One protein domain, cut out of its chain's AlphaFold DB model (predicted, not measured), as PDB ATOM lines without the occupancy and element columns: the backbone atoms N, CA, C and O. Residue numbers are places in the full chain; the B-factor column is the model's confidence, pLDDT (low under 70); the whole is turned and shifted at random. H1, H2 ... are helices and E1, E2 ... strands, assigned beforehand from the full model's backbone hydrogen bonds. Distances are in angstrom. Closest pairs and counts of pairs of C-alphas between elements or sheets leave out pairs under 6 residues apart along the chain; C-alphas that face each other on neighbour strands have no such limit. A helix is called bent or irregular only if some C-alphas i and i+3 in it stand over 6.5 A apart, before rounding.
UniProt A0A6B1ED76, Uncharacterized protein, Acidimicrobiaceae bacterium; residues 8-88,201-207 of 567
ATOM      1  N   SER A   8     -45.277 -21.315   0.505       83.31
ATOM      2  CA  SER A   8     -45.905 -21.123   1.819       83.31
ATOM      3  C   SER A   8     -45.337 -22.092   2.864       83.31
ATOM      4  O   SER A   8     -45.017 -21.685   3.976       83.31
ATOM      5  N   GLN A   9     -45.114 -23.364   2.508       85.62
ATOM      6  CA  GLN A   9     -44.507 -24.343   3.424       85.62
ATOM      7  C   GLN A   9     -43.092 -23.927   3.842       85.62
ATOM      8  O   GLN A   9     -42.695 -24.142   4.987       85.62
ATOM      9  N   VAL A  10     -42.331 -23.323   2.925       90.12
ATOM     10  CA  VAL A  10     -40.991 -22.806   3.216       90.12
ATOM     11  C   VAL A  10     -41.068 -21.575   4.123       90.12
ATOM     12  O   VAL A  10     -40.346 -21.518   5.114       90.12
ATOM     13  N   LEU A  11     -41.971 -20.628   3.845       89.75
ATOM     14  CA  LEU A  11     -42.163 -19.431   4.669       89.75
ATOM     15  C   LEU A  11     -42.538 -19.767   6.122       89.75
ATOM     16  O   LEU A  11     -41.996 -19.171   7.046       89.75
ATOM     17  N   PHE A  12     -43.433 -20.738   6.329       89.12
ATOM     18  CA  PHE A  12     -43.925 -21.091   7.665       89.12
ATOM     19  C   PHE A  12     -43.096 -22.170   8.383       89.12
ATOM     20  O   PHE A  12     -43.243 -22.347   9.593       89.12
ATOM     21  N   GLY A  13     -42.233 -22.903   7.672       90.69
ATOM     22  CA  GLY A  13     -41.535 -24.073   8.221       90.69
ATOM     23  C   GLY A  13     -40.020 -24.112   8.032       90.69
ATOM     24  O   GLY A  13     -39.372 -25.000   8.588       90.69
ATOM     25  N   LEU A  14     -39.443 -23.208   7.234       95.12
ATOM     26  CA  LEU A  14     -38.030 -23.238   6.852       95.12
ATOM     27  C   LEU A  14     -37.391 -21.838   6.895       95.12
ATOM     28  O   LEU A  14     -36.783 -21.382   5.923       95.12
ATOM     29  N   LEU A  15     -37.493 -21.165   8.041       96.75
ATOM     30  CA  LEU A  15     -36.838 -19.876   8.298       96.75
ATOM     31  C   LEU A  15     -35.410 -20.058   8.844       96.75
ATOM     32  O   LEU A  15     -35.127 -21.072   9.484       96.75
ATOM     33  N   PRO A  16     -34.485 -19.102   8.632       96.00
ATOM     34  CA  PRO A  16     -33.118 -19.203   9.147       96.00
ATOM     35  C   PRO A  16     -33.061 -19.501  10.652       96.00
ATOM     36  O   PRO A  16     -33.730 -18.868  11.463       96.00
ATOM     37  N   GLY A  17     -32.243 -20.481  11.037       94.44
ATOM     38  CA  GLY A  17     -32.102 -20.933  12.423       94.44
ATOM     39  C   GLY A  17     -33.189 -21.902  12.911       94.44
ATOM     40  O   GLY A  17     -33.040 -22.448  14.014       94.44
ATOM     41  N   GLN A  18     -34.235 -22.152  12.117       96.38
ATOM     42  CA  GLN A  18     -35.255 -23.167  12.379       96.38
ATOM     43  C   GLN A  18     -34.718 -24.565  12.059       96.38
ATOM     44  O   GLN A  18     -33.900 -24.753  11.154       96.38
ATOM     45  N   THR A  19     -35.184 -25.566  12.804       95.75
ATOM     46  CA  THR A  19     -34.913 -26.974  12.494       95.75
ATOM     47  C   THR A  19     -36.113 -27.624  11.830       95.75
ATOM     48  O   THR A  19     -37.235 -27.411  12.281       95.75
ATOM     49  N   ALA A  20     -35.879 -28.478  10.841       94.19
ATOM     50  CA  ALA A  20     -36.923 -29.186  10.112       94.19
ATOM     51  C   ALA A  20     -36.562 -30.660   9.902       94.19
ATOM     52  O   ALA A  20     -35.385 -31.022   9.844       94.19
ATOM     53  N   ASP A  21     -37.588 -31.501   9.779       92.50
ATOM     54  CA  ASP A  21     -37.428 -32.887   9.345       92.50
ATOM     55  C   ASP A  21     -37.580 -32.967   7.822       92.50
ATOM     56  O   ASP A  21     -38.617 -32.591   7.273       92.50
ATOM     57  N   LEU A  22     -36.533 -33.425   7.139       92.00
ATOM     58  CA  LEU A  22     -36.497 -33.602   5.692       92.00
ATOM     59  C   LEU A  22     -35.901 -34.976   5.378       92.00
ATOM     60  O   LEU A  22     -34.757 -35.271   5.744       92.00
ATOM     61  N   GLU A  23     -36.683 -35.808   4.685       88.81
ATOM     62  CA  GLU A  23     -36.341 -37.199   4.347       88.81
ATOM     63  C   GLU A  23     -35.925 -38.043   5.572       88.81
ATOM     64  O   GLU A  23     -34.933 -38.778   5.534       88.81
ATOM     65  N   GLY A  24     -36.653 -37.914   6.690       87.19
ATOM     66  CA  GLY A  24     -36.401 -38.685   7.914       87.19
ATOM     67  C   GLY A  24     -35.101 -38.302   8.626       87.19
ATOM     68  O   GLY A  24     -34.511 -39.117   9.344       87.19
ATOM     69  N   ARG A  25     -34.613 -37.085   8.378       91.50
ATOM     70  CA  ARG A  25     -33.404 -36.507   8.970       91.50
ATOM     71  C   ARG A  25     -33.696 -35.100   9.444       91.50
ATOM     72  O   ARG A  25     -34.523 -34.401   8.874       91.50
ATOM     73  N   ILE A  26     -32.957 -34.677  10.454       94.88
ATOM     74  CA  ILE A  26     -33.107 -33.368  11.066       94.88
ATOM     75  C   ILE A  26     -32.051 -32.437  10.481       94.88
ATOM     76  O   ILE A  26     -30.851 -32.747  10.441       94.88
ATOM     77  N   TRP A  27     -32.528 -31.292  10.021       95.75
ATOM     78  CA  TRP A  27     -31.742 -30.255   9.383       95.75
ATOM     79  C   TRP A  27     -31.970 -28.927  10.079       95.75
ATOM     80  O   TRP A  27     -33.039 -28.688  10.636       95.75
ATOM     81  N   ARG A  28     -30.976 -28.046  10.014       96.50
ATOM     82  CA  ARG A  28     -31.098 -26.639  10.390       96.50
ATOM     83  C   ARG A  28     -31.039 -25.787   9.135       96.50
ATOM     84  O   ARG A  28     -30.162 -25.981   8.294       96.50
ATOM     85  N   VAL A  29     -31.969 -24.851   9.015       96.69
ATOM     86  CA  VAL A  29     -31.979 -23.875   7.928       96.69
ATOM     87  C   VAL A  29     -30.899 -22.841   8.193       96.69
ATOM     88  O   VAL A  29     -30.877 -22.208   9.246       96.69
ATOM     89  N   MET A  30     -30.005 -22.672   7.226       95.19
ATOM     90  CA  MET A  30     -28.924 -21.696   7.305       95.19
ATOM     91  C   MET A  30     -29.373 -20.351   6.760       95.19
ATOM     92  O   MET A  30     -29.225 -19.334   7.427       95.19
ATOM     93  N   ARG A  31     -29.929 -20.350   5.546       95.00
ATOM     94  CA  ARG A  31     -30.417 -19.149   4.861       95.00
ATOM     95  C   ARG A  31     -31.272 -19.515   3.657       95.00
ATOM     96  O   ARG A  31     -31.175 -20.628   3.136       95.00
ATOM     97  N   TRP A  32     -32.038 -18.549   3.171       95.88
ATOM     98  CA  TRP A  32     -32.628 -18.611   1.836       95.88
ATOM     99  C   TRP A  32     -31.560 -18.250   0.805       95.88
ATOM    100  O   TRP A  32     -30.740 -17.359   1.043       95.88
ATOM    101  N   LEU A  33     -31.505 -18.989  -0.301       95.19
ATOM    102  CA  LEU A  33     -30.505 -18.765  -1.337       95.19
ATOM    103  C   LEU A  33     -31.036 -17.744  -2.335       95.19
ATOM    104  O   LEU A  33     -32.050 -17.996  -2.973       95.19
ATOM    105  N   ASP A  34     -30.319 -16.627  -2.466       94.31
ATOM    106  CA  ASP A  34     -30.615 -15.561  -3.433       94.31
ATOM    107  C   ASP A  34     -32.099 -15.132  -3.434       94.31
ATOM    108  O   ASP A  34     -32.776 -15.240  -4.458       94.31
ATOM    109  N   PRO A  35     -32.651 -14.759  -2.261       95.75
ATOM    110  CA  PRO A  35     -34.067 -14.448  -2.145       95.75
ATOM    111  C   PRO A  35     -34.398 -13.166  -2.922       95.75
ATOM    112  O   PRO A  35     -33.581 -12.252  -3.017       95.75
ATOM    113  N   VAL A  36     -35.609 -13.100  -3.476       95.50
ATOM    114  CA  VAL A  36     -36.019 -12.013  -4.379       95.50
ATOM    115  C   VAL A  36     -36.677 -10.893  -3.567       95.50
ATOM    116  O   VAL A  36     -37.602 -11.196  -2.814       95.50
ATOM    117  N   PRO A  37     -36.276  -9.619  -3.706       94.06
ATOM    118  CA  PRO A  37     -36.937  -8.512  -3.017       94.06
ATOM    119  C   PRO A  37     -38.428  -8.397  -3.363       94.06
ATOM    120  O   PRO A  37     -38.822  -8.595  -4.513       94.06
ATOM    121  N   ILE A  38     -39.251  -8.060  -2.369       91.50
ATOM    122  CA  ILE A  38     -40.645  -7.642  -2.556       91.50
ATOM    123  C   ILE A  38     -40.692  -6.132  -2.314       91.50
ATOM    124  O   ILE A  38     -40.412  -5.698  -1.192       91.50
ATOM    125  N   PRO A  39     -41.019  -5.322  -3.328       88.38
ATOM    126  CA  PRO A  39     -41.073  -3.885  -3.153       88.38
ATOM    127  C   PRO A  39     -42.365  -3.538  -2.398       88.38
ATOM    128  O   PRO A  39     -43.464  -3.722  -2.909       88.38
ATOM    129  N   LEU A  40     -42.224  -3.103  -1.146       87.88
ATOM    130  CA  LEU A  40     -43.328  -2.693  -0.275       87.88
ATOM    131  C   LEU A  40     -43.043  -1.304   0.291       87.88
ATOM    132  O   LEU A  40     -41.884  -0.963   0.562       87.88
ATOM    133  N   ASP A  41     -44.109  -0.540   0.519       84.56
ATOM    134  CA  ASP A  41     -44.037   0.738   1.217       84.56
ATOM    135  C   ASP A  41     -43.426   0.557   2.618       84.56
ATOM    136  O   ASP A  41     -43.889  -0.239   3.440       84.56
ATOM    137  N   GLN A  42     -42.327   1.265   2.876       87.25
ATOM    138  CA  GLN A  42     -41.538   1.065   4.088       87.25
ATOM    139  C   GLN A  42     -42.220   1.634   5.337       87.25
ATOM    140  O   GLN A  42     -41.986   1.115   6.428       87.25
ATOM    141  N   ASP A  43     -43.057   2.666   5.204       83.12
ATOM    142  CA  ASP A  43     -43.835   3.191   6.327       83.12
ATOM    143  C   ASP A  43     -44.905   2.183   6.750       83.12
ATOM    144  O   ASP A  43     -44.992   1.849   7.934       83.12
ATOM    145  N   ALA A  44     -45.619   1.593   5.786       83.00
ATOM    146  CA  ALA A  44     -46.585   0.527   6.047       83.00
ATOM    147  C   ALA A  44     -45.928  -0.710   6.690       83.00
ATOM    148  O   ALA A  44     -46.461  -1.274   7.653       83.00
ATOM    149  N   VAL A  45     -44.746  -1.116   6.203       91.06
ATOM    150  CA  VAL A  45     -43.979  -2.229   6.791       91.06
ATOM    151  C   VAL A  45     -43.617  -1.915   8.239       91.06
ATOM    152  O   VAL A  45     -43.929  -2.709   9.129       91.06
ATOM    153  N   ARG A  46     -43.009  -0.753   8.506       92.25
ATOM    154  CA  ARG A  46     -42.621  -0.357   9.867       92.25
ATOM    155  C   ARG A  46     -43.815  -0.277  10.808       92.25
ATOM    156  O   ARG A  46     -43.720  -0.793  11.919       92.25
ATOM    157  N   ALA A  47     -44.923   0.320  10.377       85.06
ATOM    158  CA  ALA A  47     -46.130   0.445  11.187       85.06
ATOM    159  C   ALA A  47     -46.694  -0.928  11.587       85.06
ATOM    160  O   ALA A  47     -47.009  -1.154  12.756       85.06
ATOM    161  N   SER A  48     -46.756  -1.876  10.644       88.00
ATOM    162  CA  SER A  48     -47.225  -3.235  10.942       88.00
ATOM    163  C   SER A  48     -46.271  -3.994  11.866       88.00
ATOM    164  O   SER A  48     -46.721  -4.659  12.799       88.00
ATOM    165  N   LEU A  49     -44.952  -3.854  11.674       93.38
ATOM    166  CA  LEU A  49     -43.971  -4.464  12.574       93.38
ATOM    167  C   LEU A  49     -44.047  -3.878  13.987       93.38
ATOM    168  O   LEU A  49     -44.090  -4.647  14.940       93.38
ATOM    169  N   LEU A  50     -44.112  -2.550  14.132       91.75
ATOM    170  CA  LEU A  50     -44.251  -1.876  15.430       91.75
ATOM    171  C   LEU A  50     -45.493  -2.359  16.183       91.75
ATOM    172  O   LEU A  50     -45.414  -2.656  17.374       91.75
ATOM    173  N   HIS A  51     -46.615  -2.501  15.476       85.44
ATOM    174  CA  HIS A  51     -47.834  -3.060  16.045       85.44
ATOM    175  C   HIS A  51     -47.630  -4.507  16.524       85.44
ATOM    176  O   HIS A  51     -47.963  -4.830  17.662       85.44
ATOM    177  N   ALA A  52     -47.017  -5.362  15.698       88.12
ATOM    178  CA  ALA A  52     -46.774  -6.766  16.031       88.12
ATOM    179  C   ALA A  52     -45.813  -6.965  17.221       88.12
ATOM    180  O   ALA A  52     -45.875  -7.994  17.894       88.12
ATOM    181  N   ILE A  53     -44.919  -6.005  17.492       93.62
ATOM    182  CA  ILE A  53     -43.904  -6.118  18.554       93.62
ATOM    183  C   ILE A  53     -44.218  -5.314  19.816       93.62
ATOM    184  O   ILE A  53     -43.417  -5.342  20.754       93.62
ATOM    185  N   ALA A  54     -45.360  -4.627  19.878       89.56
ATOM    186  CA  ALA A  54     -45.732  -3.784  21.014       89.56
ATOM    187  C   ALA A  54     -45.593  -4.479  22.394       89.56
ATOM    188  O   ALA A  54     -45.048  -3.854  23.314       89.56
ATOM    189  N   PRO A  55     -45.951  -5.776  22.563       90.12
ATOM    190  CA  PRO A  55     -45.716  -6.486  23.823       90.12
ATOM    191  C   PRO A  55     -44.232  -6.576  24.216       90.12
ATOM    192  O   PRO A  55     -43.892  -6.423  25.385       90.12
ATOM    193  N   TRP A  56     -43.327  -6.777  23.252       95.31
ATOM    194  CA  TRP A  56     -41.885  -6.883  23.508       95.31
ATOM    195  C   TRP A  56     -41.220  -5.538  23.772       95.31
ATOM    196  O   TRP A  56     -40.274  -5.485  24.556       95.31
ATOM    197  N   ILE A  57     -41.712  -4.459  23.154       94.00
ATOM    198  CA  ILE A  57     -41.272  -3.095  23.481       94.00
ATOM    199  C   ILE A  57     -41.600  -2.804  24.948       94.00
ATOM    200  O   ILE A  57     -40.736  -2.369  25.704       94.00
ATOM    201  N   THR A  58     -42.827  -3.125  25.365       91.88
ATOM    202  CA  THR A  58     -43.314  -2.892  26.733       91.88
ATOM    203  C   THR A  58     -42.490  -3.653  27.775       91.88
ATOM    204  O   THR A  58     -42.177  -3.108  28.830       91.88
ATOM    205  N   THR A  59     -42.089  -4.896  27.483       93.81
ATOM    206  CA  THR A  59     -41.265  -5.702  28.399       93.81
ATOM    207  C   THR A  59     -39.756  -5.485  28.243       93.81
ATOM    208  O   THR A  59     -38.978  -6.103  28.972       93.81
ATOM    209  N   GLY A  60     -39.315  -4.641  27.302       94.62
ATOM    210  CA  GLY A  60     -37.896  -4.405  27.010       94.62
ATOM    211  C   GLY A  60     -37.164  -5.623  26.425       94.62
ATOM    212  O   GLY A  60     -35.945  -5.738  26.558       94.62
ATOM    213  N   LYS A  61     -37.893  -6.561  25.806       95.19
ATOM    214  CA  LYS A  61     -37.363  -7.819  25.244       95.19
ATOM    215  C   LYS A  61     -37.358  -7.849  23.711       95.19
ATOM    216  O   LYS A  61     -37.257  -8.926  23.126       95.19
ATOM    217  N   ASP A  62     -37.456  -6.692  23.061       95.12
ATOM    218  CA  ASP A  62     -37.522  -6.519  21.601       95.12
ATOM    219  C   ASP A  62     -36.154  -6.555  20.886       95.12
ATOM    220  O   ASP A  62     -36.101  -6.412  19.666       95.12
ATOM    221  N   ASP A  63     -35.052  -6.709  21.631       93.31
ATOM    222  CA  ASP A  63     -33.672  -6.708  21.110       93.31
ATOM    223  C   ASP A  63     -33.330  -5.429  20.314       93.31
ATOM    224  O   ASP A  63     -32.559  -5.444  19.355       93.31
ATOM    225  N   GLY A  64     -33.930  -4.296  20.710       93.81
ATOM    226  CA  GLY A  64     -33.728  -2.992  20.076       93.81
ATOM    227  C   GLY A  64     -34.473  -2.798  18.753       93.81
ATOM    228  O   GLY A  64     -34.322  -1.746  18.132       93.81
ATOM    229  N   LEU A  65     -35.292  -3.764  18.324       95.69
ATOM    230  CA  LEU A  65     -36.048  -3.683  17.075       95.69
ATOM    231  C   LEU A  65     -36.995  -2.475  17.039       95.69
ATOM    232  O   LEU A  65     -37.048  -1.780  16.028       95.69
ATOM    233  N   GLY A  66     -37.716  -2.186  18.124       95.44
ATOM    234  CA  GLY A  66     -38.620  -1.039  18.192       95.44
ATOM    235  C   GLY A  66     -37.880   0.283  18.005       95.44
ATOM    236  O   GLY A  66     -38.338   1.154  17.267       95.44
ATOM    237  N   ARG A  67     -36.684   0.404  18.592       96.00
ATOM    238  CA  ARG A  67     -35.813   1.576  18.416       96.00
ATOM    239  C   ARG A  67     -35.389   1.749  16.959       96.00
ATOM    240  O   ARG A  67     -35.498   2.857  16.439       96.00
ATOM    241  N   ASP A  68     -34.944   0.675  16.307       95.69
ATOM    242  CA  ASP A  68     -34.538   0.704  14.897       95.69
ATOM    243  C   ASP A  68     -35.709   1.124  13.990       95.69
ATOM    244  O   ASP A  68     -35.550   1.969  13.108       95.69
ATOM    245  N   LEU A  69     -36.908   0.580  14.229       95.44
ATOM    246  CA  LEU A  69     -38.106   0.908  13.453       95.44
ATOM    247  C   LEU A  69     -38.544   2.366  13.661       95.44
ATOM    248  O   LEU A  69     -38.849   3.050  12.684       95.44
ATOM    249  N   HIS A  70     -38.515   2.881  14.894       93.50
ATOM    250  CA  HIS A  70     -38.783   4.299  15.166       93.50
ATOM    251  C   HIS A  70     -37.729   5.230  14.553       93.50
ATOM    252  O   HIS A  70     -38.072   6.310  14.075       93.50
ATOM    253  N   ALA A  71     -36.469   4.791  14.476       94.75
ATOM    254  CA  ALA A  71     -35.392   5.487  13.769       94.75
ATOM    255  C   ALA A  71     -35.487   5.370  12.232       94.75
ATOM    256  O   ALA A  71     -34.551   5.742  11.525       94.75
ATOM    257  N   ARG A  72     -36.615   4.865  11.708       94.00
ATOM    258  CA  ARG A  72     -36.890   4.682  10.276       94.00
ATOM    259  C   ARG A  72     -35.883   3.773   9.567       94.00
ATOM    260  O   ARG A  72     -35.628   3.955   8.378       94.00
ATOM    261  N   ALA A  73     -35.348   2.765  10.261       93.44
ATOM    262  CA  ALA A  73     -34.528   1.742   9.622       93.44
ATOM    263  C   ALA A  73     -35.289   1.069   8.466       93.44
ATOM    264  O   ALA A  73     -36.490   0.789   8.555       93.44
ATOM    265  N   THR A  74     -34.576   0.808   7.371       93.19
ATOM    266  CA  THR A  74     -35.108   0.066   6.225       93.19
ATOM    267  C   THR A  74     -35.235  -1.412   6.576       93.19
ATOM    268  O   THR A  74     -34.305  -2.005   7.129       93.19
ATOM    269  N   VAL A  75     -36.369  -2.011   6.215       95.50
ATOM    270  CA  VAL A  75     -36.612  -3.448   6.352       95.50
ATOM    271  C   VAL A  75     -36.595  -4.067   4.964       95.50
ATOM    272  O   VAL A  75     -37.478  -3.827   4.140       95.50
ATOM    273  N   GLU A  76     -35.578  -4.882   4.696       95.88
ATOM    274  CA  GLU A  76     -35.489  -5.619   3.444       95.88
ATOM    275  C   GLU A  76     -36.496  -6.774   3.463       95.88
ATOM    276  O   GLU A  76     -36.324  -7.761   4.184       95.88
ATOM    277  N   VAL A  77     -37.557  -6.653   2.670       95.81
ATOM    278  CA  VAL A  77     -38.569  -7.701   2.531       95.81
ATOM    279  C   VAL A  77     -38.234  -8.570   1.328       95.81
ATOM    280  O   VAL A  77     -38.091  -8.065   0.216       95.81
ATOM    281  N   VAL A  78     -38.123  -9.883   1.533       96.12
ATOM    282  CA  VAL A  78     -37.722 -10.823   0.479       96.12
ATOM    283  C   VAL A  78     -38.635 -12.044   0.413       96.12
ATOM    284  O   VAL A  78     -39.009 -12.605   1.439       96.12
ATOM    285  N   ARG A  79     -38.958 -12.506  -0.797       94.75
ATOM    286  CA  ARG A  79     -39.643 -13.781  -1.053       94.75
ATOM    287  C   ARG A  79     -38.666 -14.888  -1.416       94.75
ATOM    288  O   ARG A  79     -37.516 -14.654  -1.792       94.75
ATOM    289  N   LEU A  80     -39.158 -16.121  -1.331       94.44
ATOM    290  CA  LEU A  80     -38.398 -17.301  -1.713       94.44
ATOM    291  C   LEU A  80     -38.090 -17.257  -3.211       94.44
ATOM    292  O   LEU A  80     -38.986 -17.078  -4.034       94.44
ATOM    293  N   ASN A  81     -36.827 -17.482  -3.554       94.44
ATOM    294  CA  ASN A  81     -36.434 -17.800  -4.915       94.44
ATOM    295  C   ASN A  81     -36.664 -19.297  -5.154       94.44
ATOM    296  O   ASN A  81     -35.941 -20.133  -4.607       94.44
ATOM    297  N   MET A  82     -37.692 -19.637  -5.931       89.31
ATOM    298  CA  MET A  82     -38.105 -21.028  -6.158       89.31
ATOM    299  C   MET A  82     -37.035 -21.862  -6.879       89.31
ATOM    300  O   MET A  82     -36.946 -23.064  -6.638       89.31
ATOM    301  N   ASP A  83     -36.175 -21.233  -7.683       91.00
ATOM    302  CA  ASP A  83     -35.121 -21.926  -8.434       91.00
ATOM    303  C   ASP A  83     -33.913 -22.280  -7.560       91.00
ATOM    304  O   ASP A  83     -33.141 -23.194  -7.863       91.00
ATOM    305  N   ARG A  84     -33.730 -21.542  -6.460       93.00
ATOM    306  CA  ARG A  84     -32.558 -21.642  -5.577       93.00
ATOM    307  C   ARG A  84     -32.893 -22.306  -4.245       93.00
ATOM    308  O   ARG A  84     -32.059 -23.027  -3.699       93.00
ATOM    309  N   GLY A  85     -34.110 -22.107  -3.744       92.56
ATOM    310  CA  GLY A  85     -34.620 -22.716  -2.523       92.56
ATOM    311  C   GLY A  85     -33.905 -22.241  -1.255       92.56
ATOM    312  O   GLY A  85     -33.504 -21.083  -1.116       92.56
ATOM    313  N   VAL A  86     -33.756 -23.154  -0.297       94.75
ATOM    314  CA  VAL A  86     -33.139 -22.880   1.007       94.75
ATOM    315  C   VAL A  86     -31.914 -23.755   1.230       94.75
ATOM    316  O   VAL A  86     -31.899 -24.938   0.886       94.75
ATOM    317  N   LEU A  87     -30.878 -23.179   1.838       95.50
ATOM    318  CA  LEU A  87     -29.699 -23.924   2.255       95.50
ATOM    319  C   LEU A  87     -29.923 -24.483   3.656       95.50
ATOM    320  O   LEU A  87     -30.178 -23.733   4.602       95.50
ATOM    321  N   VAL A  88     -29.766 -25.795   3.790       95.62
ATOM    322  CA  VAL A  88     -29.872 -26.511   5.061       95.62
ATOM    323  C   VAL A  88     -28.601 -27.297   5.350       95.62
ATOM    324  O   VAL A  88     -27.907 -27.741   4.435       95.62
ATOM    325  N   ARG A 201     -42.298 -15.182  14.381       94.06
ATOM    326  CA  ARG A 201     -43.216 -14.058  14.580       94.06
ATOM    327  C   ARG A 201     -43.505 -13.403  13.239       94.06
ATOM    328  O   ARG A 201     -42.585 -13.131  12.460       94.06
ATOM    329  N   PHE A 202     -44.794 -13.208  12.988       91.88
ATOM    330  CA  PHE A 202     -45.311 -12.727  11.719       91.88
ATOM    331  C   PHE A 202     -46.013 -11.387  11.888       91.88
ATOM    332  O   PHE A 202     -46.603 -11.119  12.930       91.88
ATOM    333  N   ALA A 203     -45.962 -10.574  10.844       90.25
ATOM    334  CA  ALA A 203     -46.808  -9.408  10.663       90.25
ATOM    335  C   ALA A 203     -47.535  -9.537   9.325       90.25
ATOM    336  O   ALA A 203     -46.982 -10.080   8.364       90.25
ATOM    337  N   VAL A 204     -48.768  -9.044   9.262       86.75
ATOM    338  CA  VAL A 204     -49.566  -9.035   8.035       86.75
ATOM    339  C   VAL A 204     -49.747  -7.586   7.594       86.75
ATOM    340  O   VAL A 204     -50.224  -6.740   8.352       86.75
ATOM    341  N   LEU A 205     -49.324  -7.289   6.370       88.00
ATOM    342  CA  LEU A 205     -49.676  -6.070   5.654       88.00
ATOM    343  C   LEU A 205     -50.884  -6.384   4.785       88.00
ATOM    344  O   LEU A 205     -50.808  -7.224   3.889       88.00
ATOM    345  N   VAL A 206     -51.985  -5.705   5.065       87.12
ATOM    346  CA  VAL A 206     -53.205  -5.812   4.274       87.12
ATOM    347  C   VAL A 206     -53.218  -4.679   3.270       87.12
ATOM    348  O   VAL A 206     -52.913  -3.546   3.641       87.12
ATOM    349  N   ASN A 207     -53.538  -5.006   2.022       87.00
ATOM    350  CA  ASN A 207     -53.558  -4.078   0.909       87.00
ATOM    351  C   ASN A 207     -52.283  -3.214   0.792       87.00
ATOM    352  O   ASN A 207     -52.374  -1.986   0.734       87.00
TER     353      ASN A 207
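This is residues 8 to 88 and 201 to 207 of the 567 residues of an uncharacterized protein of Acidimicrobiaceae bacterium (UniProt A0A6B1ED76). Two small lobes sit at the two ends of a loose body: one is the curving three-stranded sheet of E1, E2 and E4 with H1 at its side, the other is the long helix H2 with the short H3 packed on it. Two stretches of chain span the gap between them, residues 33 to 41 and the strand E3, and E5 runs beside H2. The 88 printed residues hold three named helices and five named strands in the order H1 E1 E2 H2 H3 E3 E4 E5, of mixed class. The sheet's order is E1 - E2 - E4, all antiparallel. The whole is loose, with a radius of gyration of the C-alphas of 15.1 A and spans of 42 by 30 by 20 A.

H1, residues 8 to 13, begins at C-alpha 8 (-45.905, -21.123, 1.819). E1 is residues 19 to 22, and E2, residues 25 to 32, is 19.3 A long and bends by 52 degrees at residue 28. H2, residues 42 to 58, is 23.1 A long and begins at C-alpha 42 (-41.538, 1.065, 4.088). It has a kink of 54 degrees near residue 52 and is irregular, with C-alphas 52 and 55 at 7.9 A. H3 is residues 65 to 70, E3 residues 75 to 79, 13.1 A long, and E4 residues 86 to 88. E5, residues 201 to 206, is 16.6 A long and ends at C-alpha 206 (-53.205, -5.812, 4.274).

E1 and E2 form a hairpin, antiparallel at 118 degrees, with N 20 and O 27 at 2.9 A. E2 and E4 are antiparallel at 134 degrees, with N 30 and O 87 at 2.8 A. The pairing is staggered: E2 pairs with E1 over residues 25 to 28 and with E4 over residues 29 to 32. H1 only grazes the sheet, with its residues 10 to 13. E3 pairs with no named strand, but its residues 78 to 79 pair with residues 36 to 37, antiparallel. H2 and H3 touch, opposite ways at a steep tilt of 49 degrees; their closest C-alphas, those of Arg 46 and Leu 69, are 5.9 A apart. E5, which pairs with no named strand, has its closest C-alpha to H2 at Ala 203, 6.0 A from that of Ala 52. Every O i to N i+4 pair is within hydrogen-bond range in H1 and H3, and 11 of 13 in H2.

The two C-alphas farthest apart, those of Gly 24 and Ala 71, are 44.6 A apart. Residues 89 to 200 are not printed, and C-alphas 88 and 201 are 20.6 A apart across the cut. Of the links that are printed whole, none is long. The mean pLDDT of the printed part is 92.3, and no printed residue is under 70.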